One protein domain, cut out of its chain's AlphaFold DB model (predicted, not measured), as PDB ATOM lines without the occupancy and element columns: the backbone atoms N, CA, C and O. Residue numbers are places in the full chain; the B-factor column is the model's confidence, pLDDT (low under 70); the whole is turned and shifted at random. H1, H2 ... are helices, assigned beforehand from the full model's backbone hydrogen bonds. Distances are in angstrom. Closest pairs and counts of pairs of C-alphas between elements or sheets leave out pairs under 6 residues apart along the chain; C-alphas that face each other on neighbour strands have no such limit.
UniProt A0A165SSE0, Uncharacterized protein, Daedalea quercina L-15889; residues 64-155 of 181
ATOM      1  N   SER A  64     136.557  97.416 135.546       48.59
ATOM      2  CA  SER A  64     135.848  96.297 134.911       48.59
ATOM      3  C   SER A  64     134.580  95.855 135.657       48.59
ATOM      4  O   SER A  64     133.612  95.426 135.030       48.59
ATOM      5  N   ALA A  65     134.517  96.014 136.984       53.50
ATOM      6  CA  ALA A  65     133.349  95.634 137.782       53.50
ATOM      7  C   ALA A  65     132.112  96.489 137.445       53.50
ATOM      8  O   ALA A  65     130.983  96.003 137.478       53.50
ATOM      9  N   CYS A  66     132.326  97.751 137.062       52.91
ATOM     10  CA  CYS A  66     131.264  98.660 136.622       52.91
ATOM     11  C   CYS A  66     130.640  98.249 135.280       52.91
ATOM     12  O   CYS A  66     129.441  98.429 135.081       52.91
ATOM     13  N   GLU A  67     131.437  97.696 134.368       53.34
ATOM     14  CA  GLU A  67     130.982  97.250 133.046       53.34
ATOM     15  C   GLU A  67     130.156  95.969 133.153       53.34
ATOM     16  O   GLU A  67     129.050  95.886 132.617       53.34
ATOM     17  N   VAL A  68     130.628  95.020 133.965       57.47
ATOM     18  CA  VAL A  68     129.872  93.808 134.303       57.47
ATOM     19  C   VAL A  68     128.543  94.168 134.966       57.47
ATOM     20  O   VAL A  68     127.511  93.585 134.632       57.47
ATOM     21  N   LEU A  69     128.538  95.162 135.862       62.28
ATOM     22  CA  LEU A  69     127.320  95.658 136.500       62.28
ATOM     23  C   LEU A  69     126.348  96.266 135.476       62.28
ATOM     24  O   LEU A  69     125.159  95.969 135.523       62.28
ATOM     25  N   TRP A  70     126.836  97.074 134.534       59.56
ATOM     26  CA  TRP A  70     126.010  97.673 133.482       59.56
ATOM     27  C   TRP A  70     125.366  96.622 132.572       59.56
ATOM     28  O   TRP A  70     124.147  96.633 132.392       59.56
ATOM     29  N   ILE A  71     126.166  95.684 132.055       59.19
ATOM     30  CA  ILE A  71     125.692  94.595 131.188       59.19
ATOM     31  C   ILE A  71     124.657  93.744 131.932       59.19
ATOM     32  O   ILE A  71     123.591  93.446 131.393       59.19
ATOM     33  N   SER A  72     124.930  93.418 133.198       59.84
ATOM     34  CA  SER A  72     124.008  92.640 134.032       59.84
ATOM     35  C   SER A  72     122.689  93.381 134.270       59.84
ATOM     36  O   SER A  72     121.623  92.772 134.238       59.84
ATOM     37  N   LEU A  73     122.730  94.699 134.472       64.38
ATOM     38  CA  LEU A  73     121.534  95.510 134.711       64.38
ATOM     39  C   LEU A  73     120.700  95.731 133.443       64.38
ATOM     40  O   LEU A  73     119.471  95.725 133.537       64.38
ATOM     41  N   GLN A  74     121.331  95.858 132.269       60.97
ATOM     42  CA  GLN A  74     120.621  95.834 130.984       60.97
ATOM     43  C   GLN A  74     119.946  94.480 130.738       60.97
ATOM     44  O   GLN A  74     118.766  94.444 130.388       60.97
ATOM     45  N   ALA A  75     120.664  93.375 130.963       63.06
ATOM     46  CA  ALA A  75     120.154  92.022 130.730       63.06
ATOM     47  C   ALA A  75     118.952  91.669 131.624       63.06
ATOM     48  O   ALA A  75     118.067  90.926 131.207       63.06
ATOM     49  N   LEU A  76     118.890  92.223 132.840       58.47
ATOM     50  CA  LEU A  76     117.790  91.993 133.781       58.47
ATOM     51  C   LEU A  76     116.519  92.805 133.468       58.47
ATOM     52  O   LEU A  76     115.511  92.621 134.149       58.47
ATOM     53  N   GLY A  77     116.542  93.703 132.474       49.75
ATOM     54  CA  GLY A  77     115.356  94.447 132.027       49.75
ATOM     55  C   GLY A  77     114.683  95.279 133.127       49.75
ATOM     56  O   GLY A  77     113.478  95.524 133.062       49.75
ATOM     57  N   LEU A  78     115.425  95.677 134.168       53.78
ATOM     58  CA  LEU A  78     114.852  96.295 135.363       53.78
ATOM     59  C   LEU A  78     114.487  97.771 135.108       53.78
ATOM     60  O   LEU A  78     115.376  98.612 134.937       53.78
ATOM     61  N   PRO A  79     113.194  98.147 135.172       44.00
ATOM     62  CA  PRO A  79     112.739  99.491 134.829       44.00
ATOM     63  C   PRO A  79     113.143 100.562 135.855       44.00
ATOM     64  O   PRO A  79     113.039 101.744 135.561       44.00
ATOM     65  N   TRP A  80     113.641 100.221 137.051       45.81
ATOM     66  CA  TRP A  80     114.056 101.221 138.058       45.81
ATOM     67  C   TRP A  80     115.404 101.876 137.730       45.81
ATOM     68  O   TRP A  80     115.727 102.949 138.245       45.81
ATOM     69  N   PHE A  81     116.159 101.260 136.817       45.06
ATOM     70  CA  PHE A  81     117.393 101.794 136.251       45.06
ATOM     71  C   PHE A  81     117.145 102.945 135.250       45.06
ATOM     72  O   PHE A  81     118.071 103.631 134.822       45.06
ATOM     73  N   THR A  82     115.873 103.226 134.940       43.09
ATOM     74  CA  THR A  82     115.436 104.326 134.060       43.09
ATOM     75  C   THR A  82     115.352 105.690 134.754       43.09
ATOM     76  O   THR A  82     114.992 106.688 134.121       43.09
ATOM     77  N   ARG A  83     115.694 105.804 136.050       47.75
ATOM     78  CA  ARG A  83     115.811 107.129 136.678       47.75
ATOM     79  C   ARG A  83     116.998 107.868 136.061       47.75
ATOM     80  O   ARG A  83     118.144 107.572 136.395       47.75
ATOM     81  N   LYS A  84     116.681 108.868 135.225       52.56
ATOM     82  CA  LYS A  84     117.588 109.727 134.437       52.56
ATOM     83  C   LYS A  84     118.967 109.989 135.061       52.56
ATOM     84  O   LYS A  84     119.933 110.043 134.320       52.56
ATOM     85  N   SER A  85     119.115 110.175 136.377       51.25
ATOM     86  CA  SER A  85     120.416 110.538 136.967       51.25
ATOM     87  C   SER A  85     121.449 109.403 137.033       51.25
ATOM     88  O   SER A  85     122.634 109.684 136.856       51.25
ATOM     89  N   HIS A  86     121.051 108.147 137.273       49.38
ATOM     90  CA  HIS A  86     122.003 107.032 137.438       49.38
ATOM     91  C   HIS A  86     122.408 106.415 136.097       49.38
ATOM     92  O   HIS A  86     123.592 106.157 135.876       49.38
ATOM     93  N   THR A  87     121.454 106.292 135.173       55.66
ATOM     94  CA  THR A  87     121.703 105.950 133.766       55.66
ATOM     95  C   THR A  87     122.606 107.002 133.113       55.66
ATOM     96  O   THR A  87     123.618 106.641 132.523       55.66
ATOM     97  N   ASN A  88     122.369 108.300 133.364       62.84
ATOM     98  CA  ASN A  88     123.255 109.368 132.877       62.84
ATOM     99  C   ASN A  88     124.683 109.287 133.433       62.84
ATOM    100  O   ASN A  88     125.618 109.670 132.734       62.84
ATOM    101  N   TRP A  89     124.889 108.860 134.686       64.69
ATOM    102  CA  TRP A  89     126.244 108.763 135.240       64.69
ATOM    103  C   TRP A  89     127.020 107.599 134.619       64.69
ATOM    104  O   TRP A  89     128.158 107.808 134.200       64.69
ATOM    105  N   LEU A  90     126.406 106.419 134.497       60.84
ATOM    106  CA  LEU A  90     127.049 105.250 133.886       60.84
ATOM    107  C   LEU A  90     127.298 105.449 132.388       60.84
ATOM    108  O   LEU A  90     128.425 105.247 131.940       60.84
ATOM    109  N   GLU A  91     126.329 105.989 131.644       65.19
ATOM    110  CA  GLU A  91     126.535 106.377 130.241       65.19
ATOM    111  C   GLU A  91     127.643 107.428 130.094       65.19
ATOM    112  O   GLU A  91     128.452 107.372 129.169       65.19
ATOM    113  N   LYS A  92     127.734 108.390 131.022       70.00
ATOM    114  CA  LYS A  92     128.799 109.402 131.010       70.00
ATOM    115  C   LYS A  92     130.174 108.794 131.282       70.00
ATOM    116  O   LYS A  92     131.148 109.280 130.711       70.00
ATOM    117  N   GLN A  93     130.279 107.770 132.128       64.38
ATOM    118  CA  GLN A  93     131.543 107.057 132.343       64.38
ATOM    119  C   GLN A  93     131.919 106.209 131.126       64.38
ATOM    120  O   GLN A  93     133.067 106.259 130.688       64.38
ATOM    121  N   GLN A  94     130.948 105.523 130.520       63.88
ATOM    122  CA  GLN A  94     131.165 104.752 129.300       63.88
ATOM    123  C   GLN A  94     131.630 105.648 128.145       63.88
ATOM    124  O   GLN A  94     132.694 105.411 127.581       63.88
ATOM    125  N   ARG A  95     130.935 106.761 127.874       67.75
ATOM    126  CA  ARG A  95     131.345 107.726 126.836       67.75
ATOM    127  C   ARG A  95     132.724 108.329 127.098       67.75
ATOM    128  O   ARG A  95     133.458 108.617 126.158       67.75
ATOM    129  N   LYS A  96     133.094 108.546 128.366       67.75
ATOM    130  CA  LYS A  96     134.448 108.999 128.725       67.75
ATOM    131  C   LYS A  96     135.503 107.950 128.380       67.75
ATOM    132  O   LYS A  96     136.556 108.334 127.878       67.75
ATOM    133  N   ARG A  97     135.221 106.663 128.602       59.28
ATOM    134  CA  ARG A  97     136.125 105.573 128.216       59.28
ATOM    135  C   ARG A  97     136.180 105.351 126.721       59.28
ATOM    136  O   ARG A  97     137.277 105.256 126.201       59.28
ATOM    137  N   GLU A  98     135.052 105.342 126.023       62.31
ATOM    138  CA  GLU A  98     135.029 105.234 124.560       62.31
ATOM    139  C   GLU A  98     135.822 106.380 123.924       62.31
ATOM    140  O   GLU A  98     136.620 106.164 123.012       62.31
ATOM    141  N   LYS A  99     135.689 107.596 124.472       64.81
ATOM    142  CA  LYS A  99     136.499 108.743 124.057       64.81
ATOM    143  C   LYS A  99     137.984 108.543 124.379       64.81
ATOM    144  O   LYS A  99     138.809 108.800 123.515       64.81
ATOM    145  N   GLY A 100     138.327 108.068 125.579       67.25
ATOM    146  CA  GLY A 100     139.712 107.805 125.988       67.25
ATOM    147  C   GLY A 100     140.389 106.677 125.202       67.25
ATOM    148  O   GLY A 100     141.527 106.830 124.775       67.25
ATOM    149  N   ALA A 101     139.676 105.581 124.944       63.09
ATOM    150  CA  ALA A 101     140.134 104.448 124.147       63.09
ATOM    151  C   ALA A 101     140.324 104.843 122.679       63.09
ATOM    152  O   ALA A 101     141.336 104.490 122.078       63.09
ATOM    153  N   ARG A 102     139.406 105.648 122.122       70.94
ATOM    154  CA  ARG A 102     139.570 106.219 120.781       70.94
ATOM    155  C   ARG A 102     140.809 107.107 120.714       70.94
ATOM    156  O   ARG A 102     141.574 106.979 119.764       70.94
ATOM    157  N   THR A 103     141.044 107.953 121.718       72.94
ATOM    158  CA  THR A 103     142.271 108.756 121.796       72.94
ATOM    159  C   THR A 103     143.518 107.875 121.878       72.94
ATOM    160  O   THR A 103     144.433 108.090 121.098       72.94
ATOM    161  N   ALA A 104     143.542 106.851 122.737       74.00
ATOM    162  CA  ALA A 104     144.690 105.950 122.873       74.00
ATOM    163  C   ALA A 104     145.013 105.205 121.565       74.00
ATOM    164  O   ALA A 104     146.165 105.188 121.140       74.00
ATOM    165  N   TYR A 105     143.992 104.671 120.887       81.44
ATOM    166  CA  TYR A 105     144.141 104.060 119.563       81.44
ATOM    167  C   TYR A 105     144.705 105.054 118.540       81.44
ATOM    168  O   TYR A 105     145.623 104.735 117.791       81.44
ATOM    169  N   THR A 106     144.179 106.280 118.542       83.00
ATOM    170  CA  THR A 106     144.612 107.345 117.629       83.00
ATOM    171  C   THR A 106     146.081 107.694 117.866       83.00
ATOM    172  O   THR A 106     146.849 107.780 116.916       83.00
ATOM    173  N   THR A 107     146.494 107.826 119.127       85.06
ATOM    174  CA  THR A 107     147.881 108.114 119.504       85.06
ATOM    175  C   THR A 107     148.841 107.006 119.075       85.06
ATOM    176  O   THR A 107     149.882 107.307 118.494       85.06
ATOM    177  N   GLU A 108     148.509 105.735 119.311       84.88
ATOM    178  CA  GLU A 108     149.369 104.616 118.895       84.88
ATOM    179  C   GLU A 108     149.479 104.513 117.371       84.88
ATOM    180  O   GLU A 108     150.577 104.342 116.840       84.88
ATOM    181  N   GLN A 109     148.375 104.715 116.650       87.12
ATOM    182  CA  GLN A 109     148.397 104.712 115.191       87.12
ATOM    183  C   GLN A 109     149.290 105.828 114.626       87.12
ATOM    184  O   GLN A 109     150.051 105.599 113.687       87.12
ATOM    185  N   VAL A 110     149.244 107.019 115.228       88.31
ATOM    186  CA  VAL A 110     150.094 108.154 114.838       88.31
ATOM    187  C   VAL A 110     151.565 107.880 115.137       88.31
ATOM    188  O   VAL A 110     152.407 108.200 114.306       88.31
ATOM    189  N   LYS A 111     151.901 107.232 116.261       88.25
ATOM    190  CA  LYS A 111     153.286 106.815 116.550       88.25
ATOM    191  C   LYS A 111     153.830 105.843 115.504       88.25
ATOM    192  O   LYS A 111     154.989 105.966 115.116       88.25
ATOM    193  N   ILE A 112     153.012 104.889 115.054       89.38
ATOM    194  CA  ILE A 112     153.399 103.947 113.992       89.38
ATOM    195  C   ILE A 112     153.700 104.720 112.707       89.38
ATOM    196  O   ILE A 112     154.772 104.560 112.134       89.38
ATOM    197  N   TRP A 113     152.806 105.619 112.296       91.19
ATOM    198  CA  TRP A 113     153.016 106.412 111.085       91.19
ATOM    199  C   TRP A 113     154.202 107.373 111.178       91.19
ATOM    200  O   TRP A 113     154.909 107.545 110.189       91.19
ATOM    201  N   LEU A 114     154.464 107.954 112.352       89.38
ATOM    202  CA  LEU A 114     155.650 108.781 112.592       89.38
ATOM    203  C   LEU A 114     156.950 107.971 112.553       89.38
ATOM    204  O   LEU A 114     157.984 108.508 112.175       89.38
ATOM    205  N   ARG A 115     156.928 106.680 112.906       84.81
ATOM    206  CA  ARG A 115     158.103 105.811 112.744       84.81
ATOM    207  C   ARG A 115     158.454 105.620 111.266       84.81
ATOM    208  O   ARG A 115     159.632 105.636 110.924       84.81
ATOM    209  N   ASP A 116     157.443 105.453 110.417       87.50
ATOM    210  CA  ASP A 116     157.630 105.248 108.976       87.50
ATOM    211  C   ASP A 116     157.885 106.567 108.225       87.50
ATOM    212  O   ASP A 116     158.523 106.576 107.172       87.50
ATOM    213  N   ASN A 117     157.395 107.688 108.761       86.62
ATOM    214  CA  ASN A 117     157.557 109.024 108.200       86.62
ATOM    215  C   ASN A 117     157.793 110.057 109.323       86.62
ATOM    216  O   ASN A 117     156.823 110.641 109.817       86.62
ATOM    217  N   PRO A 118     159.057 110.270 109.745       84.00
ATOM    218  CA  PRO A 118     159.390 111.079 110.922       84.00
ATOM    219  C   PRO A 118     159.126 112.578 110.744       84.00
ATOM    220  O   PRO A 118     158.809 113.248 111.722       84.00
ATOM    221  N   ASP A 119     159.172 113.080 109.506       85.25
ATOM    222  CA  ASP A 119     158.935 114.488 109.168       85.25
ATOM    223  C   ASP A 119     157.768 114.624 108.166       85.25
ATOM    224  O   ASP A 119     157.968 114.959 106.990       85.25
ATOM    225  N   PRO A 120     156.518 114.344 108.585       87.56
ATOM    226  CA  PRO A 120     155.380 114.372 107.678       87.56
ATOM    227  C   PRO A 120     155.059 115.809 107.247       87.56
ATOM    228  O   PRO A 120     154.919 116.722 108.061       87.56
ATOM    229  N   SER A 121     154.867 116.018 105.942       90.12
ATOM    230  CA  SER A 121     154.402 117.312 105.427       90.12
ATOM    231  C   SER A 121     152.963 117.613 105.871       90.12
ATOM    232  O   SER A 121     152.179 116.706 106.156       90.12
ATOM    233  N   LEU A 122     152.555 118.888 105.843       87.88
ATOM    234  CA  LEU A 122     151.179 119.296 106.183       87.88
ATOM    235  C   LEU A 122     150.108 118.562 105.357       87.88
ATOM    236  O   LEU A 122     149.014 118.300 105.855       87.88
ATOM    237  N   SER A 123     150.421 118.198 104.108       91.06
ATOM    238  CA  SER A 123     149.522 117.408 103.263       91.06
ATOM    239  C   SER A 123     149.327 115.989 103.809       91.06
ATOM    240  O   SER A 123     148.194 115.515 103.887       91.06
ATOM    241  N   VAL A 124     150.410 115.345 104.255       88.19
ATOM    242  CA  VAL A 124     150.387 114.001 104.859       88.19
ATOM    243  C   VAL A 124     149.634 114.021 106.191       88.19
ATOM    244  O   VAL A 124     148.773 113.175 106.419       88.19
ATOM    245  N   ILE A 125     149.861 115.042 107.022       90.06
ATOM    246  CA  ILE A 125     149.112 115.235 108.274       90.06
ATOM    247  C   ILE A 125     147.611 115.403 107.987       90.06
ATOM    248  O   ILE A 125     146.776 114.822 108.680       90.06
ATOM    249  N   GLY A 126     147.246 116.134 106.927       87.56
ATOM    250  CA  GLY A 126     145.855 116.246 106.481       87.56
ATOM    251  C   GLY A 126     145.236 114.901 106.078       87.56
ATOM    252  O   GLY A 126     144.086 114.622 106.417       87.56
ATOM    253  N   GLN A 127     145.998 114.033 105.407       91.31
ATOM    254  CA  GLN A 127     145.547 112.681 105.056       91.31
ATOM    255  C   GLN A 127     145.351 111.803 106.298       91.31
ATOM    256  O   GLN A 127     144.336 111.114 106.402       91.31
ATOM    257  N   TRP A 128     146.269 111.864 107.263       93.31
ATOM    258  CA  TRP A 128     146.157 111.138 108.532       93.31
ATOM    259  C   TRP A 128     144.948 111.593 109.352       93.31
ATOM    260  O   TRP A 128     144.215 110.759 109.882       93.31
ATOM    261  N   ALA A 129     144.689 112.902 109.408       87.88
ATOM    262  CA  ALA A 129     143.526 113.460 110.098       87.88
ATOM    263  C   ALA A 129     142.212 112.962 109.486       87.88
ATOM    264  O   ALA A 129     141.311 112.532 110.209       87.88
ATOM    265  N   ASN A 130     142.139 112.934 108.151       90.31
ATOM    266  CA  ASN A 130     140.998 112.375 107.433       90.31
ATOM    267  C   ASN A 130     140.833 110.871 107.698       90.31
ATOM    268  O   ASN A 130     139.719 110.422 107.959       90.31
ATOM    269  N   ALA A 131     141.926 110.098 107.695       87.81
ATOM    270  CA  ALA A 131     141.896 108.656 107.960       87.81
ATOM    271  C   ALA A 131     141.422 108.323 109.386       87.81
ATOM    272  O   ALA A 131     140.685 107.361 109.594       87.81
ATOM    273  N   LEU A 132     141.808 109.141 110.368       86.62
ATOM    274  CA  LEU A 132     141.412 108.993 111.772       86.62
ATOM    275  C   LEU A 132     140.057 109.654 112.089       86.62
ATOM    276  O   LEU A 132     139.519 109.485 113.190       86.62
ATOM    277  N   ASN A 133     139.490 110.387 111.123       87.44
ATOM    278  CA  ASN A 133     138.304 111.222 111.286       87.44
ATOM    279  C   ASN A 133     138.429 112.145 112.517       87.44
ATOM    280  O   ASN A 133     137.590 112.125 113.428       87.44
ATOM    281  N   VAL A 134     139.537 112.890 112.565       87.00
ATOM    282  CA  VAL A 134     139.880 113.864 113.612       87.00
ATOM    283  C   VAL A 134     140.203 115.226 112.999       87.00
ATOM    284  O   VAL A 134     140.492 115.344 111.813       87.00
ATOM    285  N   ASP A 135     140.164 116.268 113.825       88.69
ATOM    286  CA  ASP A 135     140.544 117.613 113.405       88.69
ATOM    287  C   ASP A 135     142.058 117.716 113.144       88.69
ATOM    288  O   ASP A 135     142.876 117.222 113.925       88.69
ATOM    289  N   VAL A 136     142.429 118.401 112.058       86.44
ATOM    290  CA  VAL A 136     143.830 118.556 111.633       86.44
ATOM    291  C   VAL A 136     144.654 119.314 112.676       86.44
ATOM    292  O   VAL A 136     145.804 118.950 112.909       86.44
ATOM    293  N   LYS A 137     144.095 120.339 113.338       87.56
ATOM    294  CA  LYS A 137     144.827 121.108 114.361       87.56
ATOM    295  C   LYS A 137     145.074 120.263 115.601       87.56
ATOM    296  O   LYS A 137     146.152 120.342 116.184       87.56
ATOM    297  N   TRP A 138     144.090 119.450 115.987       88.44
ATOM    298  CA  TRP A 138     144.251 118.506 117.090       88.44
ATOM    299  C   TRP A 138     145.347 117.477 116.790       88.44
ATOM    300  O   TRP A 138     146.226 117.266 117.624       88.44
ATOM    301  N   LEU A 139     145.338 116.888 115.588       87.75
ATOM    302  CA  LEU A 139     146.357 115.922 115.179       87.75
ATOM    303  C   LEU A 139     147.753 116.556 115.106       87.75
ATOM    304  O   LEU A 139     148.726 115.946 115.539       87.75
ATOM    305  N   PHE A 140     147.849 117.781 114.590       88.12
ATOM    306  CA  PHE A 140     149.106 118.520 114.540       88.12
ATOM    307  C   PHE A 140     149.684 118.751 115.943       88.12
ATOM    308  O   PHE A 140     150.861 118.481 116.160       88.12
ATOM    309  N   GLY A 141     148.856 119.174 116.906       86.44
ATOM    310  CA  GLY A 141     149.274 119.306 118.306       86.44
ATOM    311  C   GLY A 141     149.782 117.985 118.890       86.44
ATOM    312  O   GLY A 141     150.866 117.949 119.458       86.44
ATOM    313  N   LEU A 142     149.061 116.884 118.646       86.12
ATOM    314  CA  LEU A 142     149.475 115.551 119.092       86.12
ATOM    315  C   LEU A 142     150.840 115.134 118.522       86.12
ATOM    316  O   LEU A 142     151.651 114.562 119.243       86.12
ATOM    317  N   ILE A 143     151.102 115.396 117.239       87.19
ATOM    318  CA  ILE A 143     152.392 115.074 116.607       87.19
ATOM    319  C   ILE A 143     153.521 115.885 117.248       87.19
ATOM    320  O   ILE A 143     154.563 115.317 117.562       87.19
ATOM    321  N   VAL A 144     153.312 117.186 117.475       86.81
ATOM    322  CA  VAL A 144     154.303 118.049 118.138       86.81
ATOM    323  C   VAL A 144     154.629 117.523 119.535       86.81
ATOM    324  O   VAL A 144     155.807 117.367 119.851       86.81
ATOM    325  N   ASP A 145     153.612 117.180 120.327       82.94
ATOM    326  CA  ASP A 145     153.791 116.625 121.673       82.94
ATOM    327  C   ASP A 145     154.573 115.294 121.629       82.94
ATOM    328  O   ASP A 145     155.537 115.100 122.367       82.94
ATOM    329  N   LEU A 146     154.223 114.390 120.703       84.62
ATOM    330  CA  LEU A 146     154.885 113.086 120.547       84.62
ATOM    331  C   LEU A 146     156.343 113.187 120.072       84.62
ATOM    332  O   LEU A 146     157.171 112.350 120.441       84.62
ATOM    333  N   VAL A 147     156.671 114.172 119.234       81.38
ATOM    334  CA  VAL A 147     158.050 114.415 118.782       81.38
ATOM    335  C   VAL A 147     158.875 115.053 119.903       81.38
ATOM    336  O   VAL A 147     160.024 114.659 120.108       81.38
ATOM    337  N   GLN A 148     158.288 115.973 120.676       74.81
ATOM    338  CA  GLN A 148     158.945 116.577 121.839       74.81
ATOM    339  C   GLN A 148     159.253 115.540 122.931       74.81
ATOM    340  O   GLN A 148     160.377 115.512 123.434       74.81
ATOM    341  N   ASP A 149     158.326 114.628 123.229       63.97
ATOM    342  CA  ASP A 149     158.547 113.567 124.223       63.97
ATOM    343  C   ASP A 149     159.644 112.568 123.805       63.97
ATOM    344  O   ASP A 149     160.411 112.105 124.649       63.97
ATOM    345  N   ASN A 150     159.796 112.275 122.506       57.97
ATOM    346  CA  ASN A 150     160.895 111.433 122.000       57.97
ATOM    347  C   ASN A 150     162.264 112.135 122.000       57.97
ATOM    348  O   ASN A 150     163.293 111.474 121.862       57.97
ATOM    349  N   SER A 151     162.290 113.464 122.135       52.56
ATOM    350  CA  SER A 151     163.523 114.257 122.190       52.56
ATOM    351  C   SER A 151     164.069 114.453 123.610       52.56
ATOM    352  O   SER A 151     165.178 114.968 123.772       52.56
ATOM    353  N   GLN A 152     163.355 113.994 124.648       45.78
ATOM    354  CA  GLN A 152     163.959 113.839 125.969       45.78
ATOM    355  C   GLN A 152     164.876 112.605 125.968       45.78
ATOM    356  O   GLN A 152     164.425 111.517 125.598       45.78
ATOM    357  N   PRO A 153     166.153 112.719 126.386       46.19
ATOM    358  CA  PRO A 153     166.980 111.540 126.582       46.19
ATOM    359  C   PRO A 153     166.272 110.666 127.614       46.19
ATOM    360  O   PRO A 153     166.007 111.110 128.732       46.19
ATOM    361  N   SER A 154     165.919 109.440 127.225       49.31
ATOM    362  CA  SER A 154     165.325 108.492 128.161       49.31
ATOM    363  C   SER A 154     166.223 108.411 129.399       49.31
ATOM    364  O   SER A 154     167.448 108.387 129.277       49.31
ATOM    365  N   ALA A 155     165.638 108.381 130.599       54.16
ATOM    366  CA  ALA A 155     166.405 108.234 131.841       54.16
ATOM    367  C   ALA A 155     167.363 107.020 131.788       54.16
ATOM    368  O   ALA A 155     168.438 107.049 132.374       54.16
TER     369      ALA A 155
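AT A GLANCE: This is residues 64 to 155 of the 181 residues of an uncharacterized protein of Daedalea quercina L-15889 (UniProt A0A165SSE0). One long straight helix, H3, makes the long axis of the model, like a shaft; near its last part H4 folds back and H5 crosses at a steep tilt, the two forming a small head, while H1 and the short H2 make a loose hook at its other end. Residues 74 to 80 of the hook and the tail at residues 148 to 155 stick out. The printed part has 92 residues, with five named helices in the order H1, H2, H3, H4, H5 and no named strand: all helix. It is extended, with a radius of gyration of the C-alphas of 19.2 A and spans of 55 by 34 by 20 A.

HOW THE PARTS SIT: H3, residues 84 to 116, only just touches H5, residues 136 to 150, with 3 pairs of C-alphas within 8 A. The closest C-alphas are those of Val 110 and Ile 143, 7.5 A apart, and the tilt is steep, 64 degrees, the same way. H4, residues 122 to 132, touches H5 about perpendicular at 77 degrees; the closest C-alphas, of Ala 129 and Val 136, are 5.3 A apart. H4 is close to H3 but not clearly touching, the closest C-alphas, of Thr 106 and Leu 132, being 6.9 A apart. H1, residues 65 to 75, is also close to H3 but not clearly touching, with C-alphas of Trp 70 and Leu 90 closest at 7.7 A; the tilt is steep, 59 degrees, opposite ways. H2, residues 79 to 82, is close to H1 but not clearly touching, with C-alphas of Leu 73 and Phe 81 closest at 7.7 A. H1 and H2 are apart from H4 and H5. In H1, H3, H4 and H5 every O i to N i+4 pair is within hydrogen-bond range; H2 is too short for such a pair.

IN THESE COORDINATES: H3 runs 47.7 A from C-alpha 84 at (117.588, 109.727, 134.437) to C-alpha 116 at (157.630, 105.248, 108.976). H5 measures 21.2 A, H1 15.4 A, H4 15.3 A and H2 5.6 A from first to last C-alpha. H1 begins at C-alpha 65, (133.349, 95.634, 137.782).

THE WHOLE: The two C-alphas farthest apart, of Pro 79 and Pro 153, are 56.2 A apart. The printed part has no cut, and the four links between its helices are tight. Mean pLDDT of the printed part is 71.9; residues 64 to 91, 93 to 101 and 149 to 155 are under 70.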